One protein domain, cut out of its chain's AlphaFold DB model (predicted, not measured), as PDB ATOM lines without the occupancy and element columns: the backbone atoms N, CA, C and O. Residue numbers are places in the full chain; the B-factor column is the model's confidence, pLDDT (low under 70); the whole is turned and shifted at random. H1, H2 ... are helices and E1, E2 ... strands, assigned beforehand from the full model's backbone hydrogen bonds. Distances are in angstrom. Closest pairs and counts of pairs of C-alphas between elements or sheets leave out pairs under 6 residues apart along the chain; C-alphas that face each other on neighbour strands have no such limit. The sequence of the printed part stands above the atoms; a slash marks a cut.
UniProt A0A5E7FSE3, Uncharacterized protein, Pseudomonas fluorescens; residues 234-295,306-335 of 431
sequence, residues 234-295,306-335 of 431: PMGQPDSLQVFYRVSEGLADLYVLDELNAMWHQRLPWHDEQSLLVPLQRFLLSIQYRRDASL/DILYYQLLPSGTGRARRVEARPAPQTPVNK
ATOM      1  N   PRO A 234     296.420 190.741 241.595       95.94
ATOM      2  CA  PRO A 234     297.501 190.154 242.388       95.94
ATOM      3  C   PRO A 234     297.760 190.858 243.728       95.94
ATOM      4  O   PRO A 234     298.513 190.338 244.548       95.94
ATOM      5  N   MET A 235     297.191 192.049 243.951       96.88
ATOM      6  CA  MET A 235     297.405 192.820 245.175       96.88
ATOM      7  C   MET A 235     296.448 192.454 246.310       96.88
ATOM      8  O   MET A 235     296.614 193.026 247.383       96.88
ATOM      9  N   GLY A 236     295.474 191.560 246.101       96.12
ATOM     10  CA  GLY A 236     294.483 191.190 247.116       96.12
ATOM     11  C   GLY A 236     295.114 190.727 248.436       96.12
ATOM     12  O   GLY A 236     296.005 189.872 248.445       96.12
ATOM     13  N   GLN A 237     294.655 191.300 249.548       95.00
ATOM     14  CA  GLN A 237     295.107 191.021 250.909       95.00
ATOM     15  C   GLN A 237     293.920 190.621 251.792       95.00
ATOM     16  O   GLN A 237     292.845 191.213 251.675       95.00
ATOM     17  N   PRO A 238     294.100 189.638 252.692       92.81
ATOM     18  CA  PRO A 238     293.076 189.302 253.672       92.81
ATOM     19  C   PRO A 238     292.874 190.455 254.658       92.81
ATOM     20  O   PRO A 238     293.790 191.243 254.901       92.81
ATOM     21  N   ASP A 239     291.686 190.516 255.260       89.81
ATOM     22  CA  ASP A 239     291.338 191.502 256.291       89.81
ATOM     23  C   ASP A 239     291.612 192.955 255.856       89.81
ATOM     24  O   ASP A 239     292.072 193.774 256.649       89.81
ATOM     25  N   SER A 240     291.390 193.291 254.584       95.00
ATOM     26  CA  SER A 240     291.615 194.639 254.048       95.00
ATOM     27  C   SER A 240     290.544 195.008 253.029       95.00
ATOM     28  O   SER A 240     290.064 194.162 252.282       95.00
ATOM     29  N   LEU A 241     290.191 196.290 252.980       97.00
ATOM     30  CA  LEU A 241     289.429 196.897 251.898       97.00
ATOM     31  C   LEU A 241     290.397 197.673 251.017       97.00
ATOM     32  O   LEU A 241     290.974 198.671 251.448       97.00
ATOM     33  N   GLN A 242     290.588 197.233 249.780       98.31
ATOM     34  CA  GLN A 242     291.551 197.851 248.875       98.31
ATOM     35  C   GLN A 242     290.824 198.582 247.758       98.31
ATOM     36  O   GLN A 242     290.220 197.969 246.880       98.31
ATOM     37  N   VAL A 243     290.902 199.907 247.798       98.62
ATOM     38  CA  VAL A 243     290.307 200.813 246.824       98.62
ATOM     39  C   VAL A 243     291.349 201.164 245.772       98.62
ATOM     40  O   VAL A 243     292.393 201.739 246.074       98.62
ATOM     41  N   PHE A 244     291.037 200.873 244.518       98.56
ATOM     42  CA  PHE A 244     291.843 201.230 243.363       98.56
ATOM     43  C   PHE A 244     291.056 202.176 242.475       98.56
ATOM     44  O   PHE A 244     289.870 201.956 242.238       98.56
ATOM     45  N   TYR A 245     291.704 203.193 241.922       98.06
ATOM     46  CA  TYR A 245     291.064 204.021 240.911       98.06
ATOM     47  C   TYR A 245     291.998 204.362 239.755       98.06
ATOM     48  O   TYR A 245     293.222 204.458 239.905       98.06
ATOM     49  N   ARG A 246     291.405 204.573 238.582       96.75
ATOM     50  CA  ARG A 246     292.099 205.039 237.388       96.75
ATOM     51  C   ARG A 246     291.298 206.122 236.699       96.75
ATOM     52  O   ARG A 246     290.124 205.942 236.411       96.75
ATOM     53  N   VAL A 247     291.954 207.232 236.386       96.19
ATOM     54  CA  VAL A 247     291.333 208.350 235.669       96.19
ATOM     55  C   VAL A 247     291.589 208.206 234.176       96.19
ATOM     56  O   VAL A 247     292.737 208.030 233.759       96.19
ATOM     57  N   SER A 248     290.541 208.315 233.367       94.06
ATOM     58  CA  SER A 248     290.618 208.330 231.909       94.06
ATOM     59  C   SER A 248     289.475 209.160 231.323       94.06
ATOM     60  O   SER A 248     288.314 208.913 231.625       94.06
ATOM     61  N   GLU A 249     289.805 210.142 230.480       90.25
ATOM     62  CA  GLU A 249     288.832 210.926 229.692       90.25
ATOM     63  C   GLU A 249     287.674 211.544 230.503       90.25
ATOM     64  O   GLU A 249     286.512 211.452 230.123       90.25
ATOM     65  N   GLY A 250     287.973 212.178 231.643       91.06
ATOM     66  CA  GLY A 250     286.939 212.792 232.492       91.06
ATOM     67  C   GLY A 250     286.053 211.779 233.228       91.06
ATOM     68  O   GLY A 250     285.059 212.156 233.842       91.06
ATOM     69  N   LEU A 251     286.430 210.502 233.199       95.25
ATOM     70  CA  LEU A 251     285.835 209.420 233.968       95.25
ATOM     71  C   LEU A 251     286.888 208.806 234.899       95.25
ATOM     72  O   LEU A 251     288.095 208.907 234.663       95.25
ATOM     73  N   ALA A 252     286.421 208.155 235.953       95.94
ATOM     74  CA  ALA A 252     287.221 207.334 236.838       95.94
ATOM     75  C   ALA A 252     286.635 205.926 236.918       95.94
ATOM     76  O   ALA A 252     285.460 205.751 237.237       95.94
ATOM     77  N   ASP A 253     287.470 204.932 236.639       96.62
ATOM     78  CA  ASP A 253     287.202 203.534 236.944       96.62
ATOM     79  C   ASP A 253     287.623 203.276 238.387       96.62
ATOM     80  O   ASP A 253     288.782 203.486 238.744       96.62
ATOM     81  N   LEU A 254     286.668 202.869 239.217       97.38
ATOM     82  CA  LEU A 254     286.833 202.608 240.639       97.38
ATOM     83  C   LEU A 254     286.631 201.114 240.885       97.38
ATOM     84  O   LEU A 254     285.619 200.547 240.478       97.38
ATOM     85  N   TYR A 255     287.583 200.489 241.566       98.31
ATOM     86  CA  TYR A 255     287.551 199.084 241.947       98.31
ATOM     87  C   TYR A 255     287.732 198.978 243.457       98.31
ATOM     88  O   TYR A 255     288.541 199.701 244.038       98.31
ATOM     89  N   VAL A 256     287.015 198.064 244.096       98.38
ATOM     90  CA  VAL A 256     287.198 197.740 245.511       98.38
ATOM     91  C   VAL A 256     287.323 196.232 245.646       98.38
ATOM     92  O   VAL A 256     286.392 195.519 245.282       98.38
ATOM     93  N   LEU A 257     288.457 195.752 246.152       98.19
ATOM     94  CA  LEU A 257     288.570 194.387 246.668       98.19
ATOM     95  C   LEU A 257     288.150 194.414 248.134       98.19
ATOM     96  O   LEU A 257     288.678 195.216 248.910       98.19
ATOM     97  N   ASP A 258     287.162 193.597 248.481       96.12
ATOM     98  CA  ASP A 258     286.666 193.494 249.847       96.12
ATOM     99  C   ASP A 258     287.518 192.554 250.716       96.12
ATOM    100  O   ASP A 258     288.466 191.920 250.247       96.12
ATOM    101  N   GLU A 259     287.141 192.429 251.988       93.94
ATOM    102  CA  GLU A 259     287.851 191.624 252.982       93.94
ATOM    103  C   GLU A 259     287.917 190.120 252.652       93.94
ATOM    104  O   GLU A 259     288.732 189.399 253.233       93.94
ATOM    105  N   LEU A 260     287.086 189.636 251.720       94.12
ATOM    106  CA  LEU A 260     287.044 188.246 251.257       94.12
ATOM    107  C   LEU A 260     287.584 188.082 249.827       94.12
ATOM    108  O   LEU A 260     287.546 186.976 249.278       94.12
ATOM    109  N   ASN A 261     288.144 189.153 249.252       96.06
ATOM    110  CA  ASN A 261     288.653 189.233 247.885       96.06
ATOM    111  C   ASN A 261     287.562 189.098 246.802       96.06
ATOM    112  O   ASN A 261     287.815 188.574 245.709       96.06
ATOM    113  N   ALA A 262     286.340 189.545 247.103       96.44
ATOM    114  CA  ALA A 262     285.311 189.835 246.113       96.44
ATOM    115  C   ALA A 262     285.482 191.270 245.601       96.44
ATOM    116  O   ALA A 262     285.759 192.203 246.358       96.44
ATOM    117  N   MET A 263     285.309 191.465 244.299       97.31
ATOM    118  CA  MET A 263     285.553 192.740 243.639       97.31
ATOM    119  C   MET A 263     284.251 193.472 243.347       97.31
ATOM    120  O   MET A 263     283.309 192.916 242.794       97.31
ATOM    121  N   TRP A 264     284.214 194.753 243.670       97.75
ATOM    122  CA  TRP A 264     283.197 195.677 243.197       97.75
ATOM    123  C   TRP A 264     283.837 196.655 242.208       97.75
ATOM    124  O   TRP A 264     284.982 197.063 242.398       97.75
ATOM    125  N   HIS A 265     283.119 197.018 241.146       96.81
ATOM    126  CA  HIS A 265     283.584 197.964 240.129       96.81
ATOM    127  C   HIS A 265     282.483 198.956 239.774       96.81
ATOM    128  O   HIS A 265     281.311 198.594 239.673       96.81
ATOM    129  N   GLN A 266     282.877 200.208 239.558       95.12
ATOM    130  CA  GLN A 266     282.001 201.238 239.023       95.12
ATOM    131  C   GLN A 266     282.803 202.264 238.226       95.12
ATOM    132  O   GLN A 266     283.901 202.658 238.616       95.12
ATOM    133  N   ARG A 267     282.218 202.754 237.131       94.69
ATOM    134  CA  ARG A 267     282.750 203.885 236.369       94.69
ATOM    135  C   ARG A 267     281.949 205.145 236.681       94.69
ATOM    136  O   ARG A 267     280.723 205.132 236.586       94.69
ATOM    137  N   LEU A 268     282.632 206.220 237.062       93.56
ATOM    138  CA  LEU A 268     282.027 207.462 237.553       93.56
ATOM    139  C   LEU A 268     282.590 208.691 236.822       93.56
ATOM    140  O   LEU A 268     283.741 208.654 236.389       93.56
ATOM    141  N   PRO A 269     281.833 209.798 236.699       91.81
ATOM    142  CA  PRO A 269     282.393 211.087 236.300       91.81
ATOM    143  C   PRO A 269     283.530 211.515 237.229       91.81
ATOM    144  O   PRO A 269     283.411 211.420 238.450       91.81
ATOM    145  N   TRP A 270     284.628 211.994 236.651       91.38
ATOM    146  CA  TRP A 270     285.792 212.460 237.395       91.38
ATOM    147  C   TRP A 270     285.842 213.987 237.429       91.38
ATOM    148  O   TRP A 270     285.880 214.635 236.383       91.38
ATOM    149  N   HIS A 271     285.911 214.546 238.638       88.62
ATOM    150  CA  HIS A 271     286.190 215.963 238.865       88.62
ATOM    151  C   HIS A 271     287.554 216.124 239.548       88.62
ATOM    152  O   HIS A 271     288.512 216.595 238.935       88.62
ATOM    153  N   ASP A 272     287.670 215.630 240.781       89.19
ATOM    154  CA  ASP A 272     288.927 215.547 241.521       89.19
ATOM    155  C   ASP A 272     288.964 214.325 242.460       89.19
ATOM    156  O   ASP A 272     287.936 213.698 242.738       89.19
ATOM    157  N   GLU A 273     290.152 214.001 242.974       91.06
ATOM    158  CA  GLU A 273     290.375 212.842 243.851       91.06
ATOM    159  C   GLU A 273     289.541 212.892 245.141       91.06
ATOM    160  O   GLU A 273     288.998 211.870 245.559       91.06
ATOM    161  N   GLN A 274     289.388 214.063 245.763       89.44
ATOM    162  CA  GLN A 274     288.612 214.196 246.996       89.44
ATOM    163  C   GLN A 274     287.125 213.955 246.735       89.44
ATOM    164  O   GLN A 274     286.480 213.237 247.496       89.44
ATOM    165  N   SER A 275     286.587 214.520 245.653       87.00
ATOM    166  CA  SER A 275     285.183 214.360 245.267       87.00
ATOM    167  C   SER A 275     284.809 212.903 244.959       87.00
ATOM    168  O   SER A 275     283.669 212.511 245.203       87.00
ATOM    169  N   LEU A 276     285.768 212.098 244.479       91.00
ATOM    170  CA  LEU A 276     285.593 210.665 244.235       91.00
ATOM    171  C   LEU A 276     285.715 209.848 245.530       91.00
ATOM    172  O   LEU A 276     284.865 209.006 245.820       91.00
ATOM    173  N   LEU A 277     286.792 210.063 246.293       93.94
ATOM    174  CA  LEU A 277     287.184 209.150 247.368       93.94
ATOM    175  C   LEU A 277     286.563 209.489 248.728       93.94
ATOM    176  O   LEU A 277     286.326 208.575 249.512       93.94
ATOM    177  N   VAL A 278     286.266 210.758 249.037       92.00
ATOM    178  CA  VAL A 278     285.681 211.135 250.343       92.00
ATOM    179  C   VAL A 278     284.302 210.493 250.569       92.00
ATOM    180  O   VAL A 278     284.103 209.931 251.650       92.00
ATOM    181  N   PRO A 279     283.355 210.506 249.607       90.94
ATOM    182  CA  PRO A 279     282.062 209.846 249.800       90.94
ATOM    183  C   PRO A 279     282.196 208.333 249.994       90.94
ATOM    184  O   PRO A 279     281.525 207.759 250.850       90.94
ATOM    185  N   LEU A 280     283.106 207.695 249.250       94.44
ATOM    186  CA  LEU A 280     283.395 206.271 249.403       94.44
ATOM    187  C   LEU A 280     284.017 205.964 250.771       94.44
ATOM    188  O   LEU A 280     283.566 205.041 251.436       94.44
ATOM    189  N   GLN A 281     284.996 206.749 251.229       94.19
ATOM    190  CA  GLN A 281     285.606 206.590 252.553       94.19
ATOM    191  C   GLN A 281     284.555 206.678 253.663       94.19
ATOM    192  O   GLN A 281     284.556 205.840 254.561       94.19
ATOM    193  N   ARG A 282     283.655 207.672 253.607       91.88
ATOM    194  CA  ARG A 282     282.552 207.799 254.576       91.88
ATOM    195  C   ARG A 282     281.676 206.550 254.576       91.88
ATOM    196  O   ARG A 282     281.415 206.000 255.640       91.88
ATOM    197  N   PHE A 283     281.314 206.073 253.388       94.44
ATOM    198  CA  PHE A 283     280.527 204.859 253.229       94.44
ATOM    199  C   PHE A 283     281.223 203.625 253.820       94.44
ATOM    200  O   PHE A 283     280.628 202.913 254.624       94.44
ATOM    201  N   LEU A 284     282.497 203.389 253.499       94.94
ATOM    202  CA  LEU A 284     283.245 202.242 254.024       94.94
ATOM    203  C   LEU A 284     283.409 202.306 255.553       94.94
ATOM    204  O   LEU A 284     283.238 201.292 256.229       94.94
ATOM    205  N   LEU A 285     283.663 203.494 256.115       92.75
ATOM    206  CA  LEU A 285     283.697 203.693 257.568       92.75
ATOM    207  C   LEU A 285     282.325 203.471 258.220       92.75
ATOM    208  O   LEU A 285     282.261 202.932 259.321       92.75
ATOM    209  N   SER A 286     281.228 203.847 257.553       91.50
ATOM    210  CA  SER A 286     279.872 203.621 258.070       91.50
ATOM    211  C   SER A 286     279.553 202.128 258.217       91.50
ATOM    212  O   SER A 286     278.986 201.719 259.230       91.50
ATOM    213  N   ILE A 287     280.009 201.293 257.272       91.88
ATOM    214  CA  ILE A 287     279.884 199.830 257.353       91.88
ATOM    215  C   ILE A 287     280.621 199.310 258.591       91.88
ATOM    216  O   ILE A 287     280.066 198.516 259.351       91.88
ATOM    217  N   GLN A 288     281.861 199.764 258.812       90.06
ATOM    218  CA  GLN A 288     282.655 199.373 259.980       90.06
ATOM    219  C   GLN A 288     281.966 199.785 261.288       90.06
ATOM    220  O   GLN A 288     281.805 198.953 262.175       90.06
ATOM    221  N   TYR A 289     281.464 201.021 261.366       88.94
ATOM    222  CA  TYR A 289     280.750 201.526 262.539       88.94
ATOM    223  C   TYR A 289     279.471 200.732 262.856       88.94
ATOM    224  O   TYR A 289     279.199 200.424 264.016       88.94
ATOM    225  N   ARG A 290     278.671 200.360 261.845       86.12
ATOM    226  CA  ARG A 290     277.460 199.545 262.068       86.12
ATOM    227  C   ARG A 290     277.782 198.136 262.544       86.12
ATOM    228  O   ARG A 290     277.054 197.598 263.382       86.12
ATOM    229  N   ARG A 291     278.860 197.544 262.022       84.31
ATOM    230  CA  ARG A 291     279.358 196.245 262.492       84.31
ATOM    231  C   ARG A 291     279.679 196.316 263.985       84.31
ATOM    232  O   ARG A 291     279.221 195.448 264.720       84.31
ATOM    233  N   ASP A 292     280.324 197.389 264.443       83.19
ATOM    234  CA  ASP A 292     280.608 197.605 265.871       83.19
ATOM    235  C   ASP A 292     279.356 197.778 266.710       83.19
ATOM    236  O   ASP A 292     279.212 197.150 267.755       83.19
ATOM    237  N   ALA A 293     278.427 198.611 266.239       83.44
ATOM    238  CA  ALA A 293     277.175 198.869 266.941       83.44
ATOM    239  C   ALA A 293     276.304 197.606 267.087       83.44
ATOM    240  O   ALA A 293     275.440 197.558 267.961       83.44
ATOM    241  N   SER A 294     276.532 196.593 266.246       79.75
ATOM    242  CA  SER A 294     275.822 195.310 266.278       79.75
ATOM    243  C   SER A 294     276.467 194.275 267.209       79.75
ATOM    244  O   SER A 294     275.871 193.224 267.453       79.75
ATOM    245  N   LEU A 295     277.682 194.521 267.714       76.88
ATOM    246  CA  LEU A 295     278.384 193.572 268.576       76.88
ATOM    247  C   LEU A 295     277.904 193.650 270.035       76.88
ATOM    248  O   LEU A 295     277.628 194.736 270.549       76.88
ATOM    249  N   ASP A 306     291.739 197.074 257.304       93.19
ATOM    250  CA  ASP A 306     292.391 198.321 256.911       93.19
ATOM    251  C   ASP A 306     291.812 198.804 255.576       93.19
ATOM    252  O   ASP A 306     291.568 198.003 254.675       93.19
ATOM    253  N   ILE A 307     291.598 200.115 255.425       96.88
ATOM    254  CA  ILE A 307     291.161 200.697 254.149       96.88
ATOM    255  C   ILE A 307     292.381 201.284 253.440       96.88
ATOM    256  O   ILE A 307     292.941 202.297 253.866       96.88
ATOM    257  N   LEU A 308     292.790 200.639 252.354       98.06
ATOM    258  CA  LEU A 308     293.988 200.959 251.588       98.06
ATOM    259  C   LEU A 308     293.601 201.583 250.247       98.06
ATOM    260  O   LEU A 308     292.687 201.105 249.578       98.06
ATOM    261  N   TYR A 309     294.315 202.632 249.837       98.50
ATOM    262  CA  TYR A 309     294.021 203.379 248.615       98.50
ATOM    263  C   TYR A 309     295.167 203.303 247.619       98.50
ATOM    264  O   TYR A 309     296.339 203.435 247.973       98.50
ATOM    265  N   TYR A 310     294.808 203.150 246.350       98.50
ATOM    266  CA  TYR A 310     295.749 202.980 245.260       98.50
ATOM    267  C   TYR A 310     295.273 203.685 243.991       98.50
ATOM    268  O   TYR A 310     294.089 203.679 243.659       98.50
ATOM    269  N   GLN A 311     296.218 204.236 243.234       98.12
ATOM    270  CA  GLN A 311     295.974 204.777 241.903       98.12
ATOM    271  C   GLN A 311     296.702 203.953 240.843       98.12
ATOM    272  O   GLN A 311     297.901 203.685 240.962       98.12
ATOM    273  N   LEU A 312     295.998 203.604 239.769       97.81
ATOM    274  CA  LEU A 312     296.603 203.006 238.585       97.81
ATOM    275  C   LEU A 312     297.139 204.102 237.661       97.81
ATOM    276  O   LEU A 312     296.443 205.067 237.332       97.81
ATOM    277  N   LEU A 313     298.386 203.936 237.219       96.44
ATOM    278  CA  LEU A 313     299.100 204.906 236.392       96.44
ATOM    279  C   LEU A 313     299.751 204.241 235.168       96.44
ATOM    280  O   LEU A 313     300.206 203.100 235.265       96.44
ATOM    281  N   PRO A 314     299.894 204.954 234.035       95.25
ATOM    282  CA  PRO A 314     299.441 206.327 233.811       95.25
ATOM    283  C   PRO A 314     297.913 206.442 233.662       95.25
ATOM    284  O   PRO A 314     297.233 205.515 233.216       95.25
ATOM    285  N   SER A 315     297.385 207.612 234.015       92.81
ATOM    286  CA  SER A 315     296.017 208.011 233.669       92.81
ATOM    287  C   SER A 315     295.870 208.217 232.154       92.81
ATOM    288  O   SER A 315     296.859 208.432 231.450       92.81
ATOM    289  N   GLY A 316     294.636 208.170 231.658       88.88
ATOM    290  CA  GLY A 316     294.298 208.322 230.241       88.88
ATOM    291  C   GLY A 316     294.024 206.998 229.524       88.88
ATOM    292  O   GLY A 316     293.922 205.943 230.144       88.88
ATOM    293  N   THR A 317     293.920 207.069 228.197       82.94
ATOM    294  CA  THR A 317     293.422 205.985 227.329       82.94
ATOM    295  C   THR A 317     294.409 204.852 227.067       82.94
ATOM    296  O   THR A 317     294.017 203.804 226.560       82.94
ATOM    297  N   GLY A 318     295.693 205.043 227.384       86.50
ATOM    298  CA  GLY A 318     296.700 203.990 227.253       86.50
ATOM    299  C   GLY A 318     296.483 202.848 228.247       86.50
ATOM    300  O   GLY A 318     295.527 202.844 229.015       86.50
ATOM    301  N   ARG A 319     297.405 201.886 228.300       88.50
ATOM    302  CA  ARG A 319     297.398 200.873 229.368       88.50
ATOM    303  C   ARG A 319     298.036 201.405 230.651       88.50
ATOM    304  O   ARG A 319     299.081 202.067 230.585       88.50
ATOM    305  N   ALA A 320     297.448 201.078 231.801       93.25
ATOM    306  CA  ALA A 320     298.127 201.230 233.080       93.25
ATOM    307  C   ALA A 320     299.362 200.318 233.112       93.25
ATOM    308  O   ALA A 320     299.429 199.298 232.431       93.25
ATOM    309  N   ARG A 321     300.380 200.714 233.874       94.81
ATOM    310  CA  ARG A 321     301.654 199.989 233.992       94.81
ATOM    311  C   ARG A 321     302.103 199.786 235.430       94.81
ATOM    312  O   ARG A 321     303.004 198.990 235.666       94.81
ATOM    313  N   ARG A 322     301.549 200.545 236.375       95.75
ATOM    314  CA  ARG A 322     301.902 200.453 237.790       95.75
ATOM    315  C   ARG A 322     300.744 200.864 238.681       95.75
ATOM    316  O   ARG A 322     299.867 201.619 238.258       95.75
ATOM    317  N   VAL A 323     300.833 200.430 239.929       98.00
ATOM    318  CA  VAL A 323     299.961 200.844 241.025       98.00
ATOM    319  C   VAL A 323     300.776 201.695 241.995       98.00
ATOM    320  O   VAL A 323     301.903 201.341 242.337       98.00
ATOM    321  N   GLU A 324     300.234 202.836 242.408       98.06
ATOM    322  CA  GLU A 324     300.850 203.751 243.371       98.06
ATOM    323  C   GLU A 324     299.958 203.862 244.609       98.06
ATOM    324  O   GLU A 324     298.762 204.119 244.484       98.06
ATOM    325  N   ALA A 325     300.523 203.661 245.802       98.00
ATOM    326  CA  ALA A 325     299.784 203.826 247.051       98.00
ATOM    327  C   ALA A 325     299.419 205.300 247.278       98.00
ATOM    328  O   ALA A 325     300.227 206.204 247.049       98.00
ATOM    329  N   ARG A 326     298.200 205.533 247.758       97.31
ATOM    330  CA  ARG A 326     297.664 206.851 248.095       97.31
ATOM    331  C   ARG A 326     297.287 206.892 249.578       97.31
ATOM    332  O   ARG A 326     296.873 205.874 250.132       97.31
ATOM    333  N   PRO A 327     297.449 208.044 250.252       95.56
ATOM    334  CA  PRO A 327     296.918 208.207 251.598       95.56
ATOM    335  C   PRO A 327     295.386 208.145 251.567       95.56
ATOM    336  O   PRO A 327     294.767 208.509 250.566       95.56
ATOM    337  N   ALA A 328     294.776 207.734 252.679       93.81
ATOM    338  CA  ALA A 328     293.328 207.817 252.826       93.81
ATOM    339  C   ALA A 328     292.850 209.272 252.636       93.81
ATOM    340  O   ALA A 328     293.511 210.206 253.116       93.81
ATOM    341  N   PRO A 329     291.716 209.493 251.948       92.00
ATOM    342  CA  PRO A 329     291.206 210.831 251.704       92.00
ATOM    343  C   PRO A 329     290.830 211.498 253.030       92.00
ATOM    344  O   PRO A 329     290.127 210.930 253.872       92.00
ATOM    345  N   GLN A 330     291.282 212.735 253.225       84.62
ATOM    346  CA  GLN A 330     290.909 213.500 254.409       84.62
ATOM    347  C   GLN A 330     289.465 213.969 254.272       84.62
ATOM    348  O   GLN A 330     289.129 214.684 253.329       84.62
ATOM    349  N   THR A 331     288.613 213.595 255.225       70.94
ATOM    350  CA  THR A 331     287.240 214.102 255.284       70.94
ATOM    351  C   THR A 331     287.269 215.518 255.867       70.94
ATOM    352  O   THR A 331     287.589 215.667 257.049       70.94
ATOM    353  N   PRO A 332     286.960 216.577 255.095       66.38
ATOM    354  CA  PRO A 332     287.007 217.934 255.621       66.38
ATOM    355  C   PRO A 332     285.894 218.113 256.656       66.38
ATOM    356  O   PRO A 332     284.727 217.881 256.346       66.38
ATOM    357  N   VAL A 333     286.240 218.589 257.856       56.75
ATOM    358  CA  VAL A 333     285.281 218.841 258.954       56.75
ATOM    359  C   VAL A 333     284.195 219.856 258.549       56.75
ATOM    360  O   VAL A 333     283.078 219.798 259.044       56.75
ATOM    361  N   ASN A 334     284.507 220.753 257.603       49.59
ATOM    362  CA  ASN A 334     283.686 221.920 257.259       49.59
ATOM    363  C   ASN A 334     283.105 221.918 255.833       49.59
ATOM    364  O   ASN A 334     282.543 222.933 255.423       49.59
ATOM    365  N   LYS A 335     283.232 220.832 255.057       54.28
ATOM    366  CA  LYS A 335     282.473 220.705 253.800       54.28
ATOM    367  C   LYS A 335     281.217 219.877 254.079       54.28
ATOM    368  O   LYS A 335     281.354 218.668 254.286       54.28
TER     369      LYS A 335
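This is residues 234 to 295 and 306 to 335 of the 431 residues of an uncharacterized protein of Pseudomonas fluorescens (UniProt A0A5E7FSE3). One long helix, H1, covers part of one face of a strongly twisted five-stranded sheet, and its far end, residues 286 to 293, sticks out. The 92 printed residues run E1, E2, E3, H1, E4, E5; the mixed sheet has the order E3 E2 E1 E4 E5. The class is mixed, helices and strands; the whole is compact, radius of gyration of the C-alphas 13.8 A, spanning 46 by 36 by 20 A.

E1, residues 240 to 248, begins at C-alpha (291.615, 194.639, 254.048) and spans 26.0 A. E2 is 251 to 257, E3 263 to 269. H1, 273 to 293, spans 30.0 A; E4 is 306 to 313. E5, 322 to 326, ends at C-alpha (297.664, 206.851, 248.095).

E1, E2 and E3 form a meander, antiparallel neighbours in turn (N 244 to O 255, 2.8 A; N 254 to O 266, 2.8 A). E1 and E4 are parallel (N 243 to O 308, 2.8 A). E4 and E5 form an antiparallel hairpin (N 311 to O 324, 2.8 A). H1 is on the sheet, height 6.7 A, over E2; 15 of 17 O i to N i+4 pairs are within hydrogen-bond range.

Residues 296 to 305 are not printed; C-alphas 295 and 306 are 18.8 A apart. No link printed whole is long. Residues 332 to 335 have pLDDT under 70.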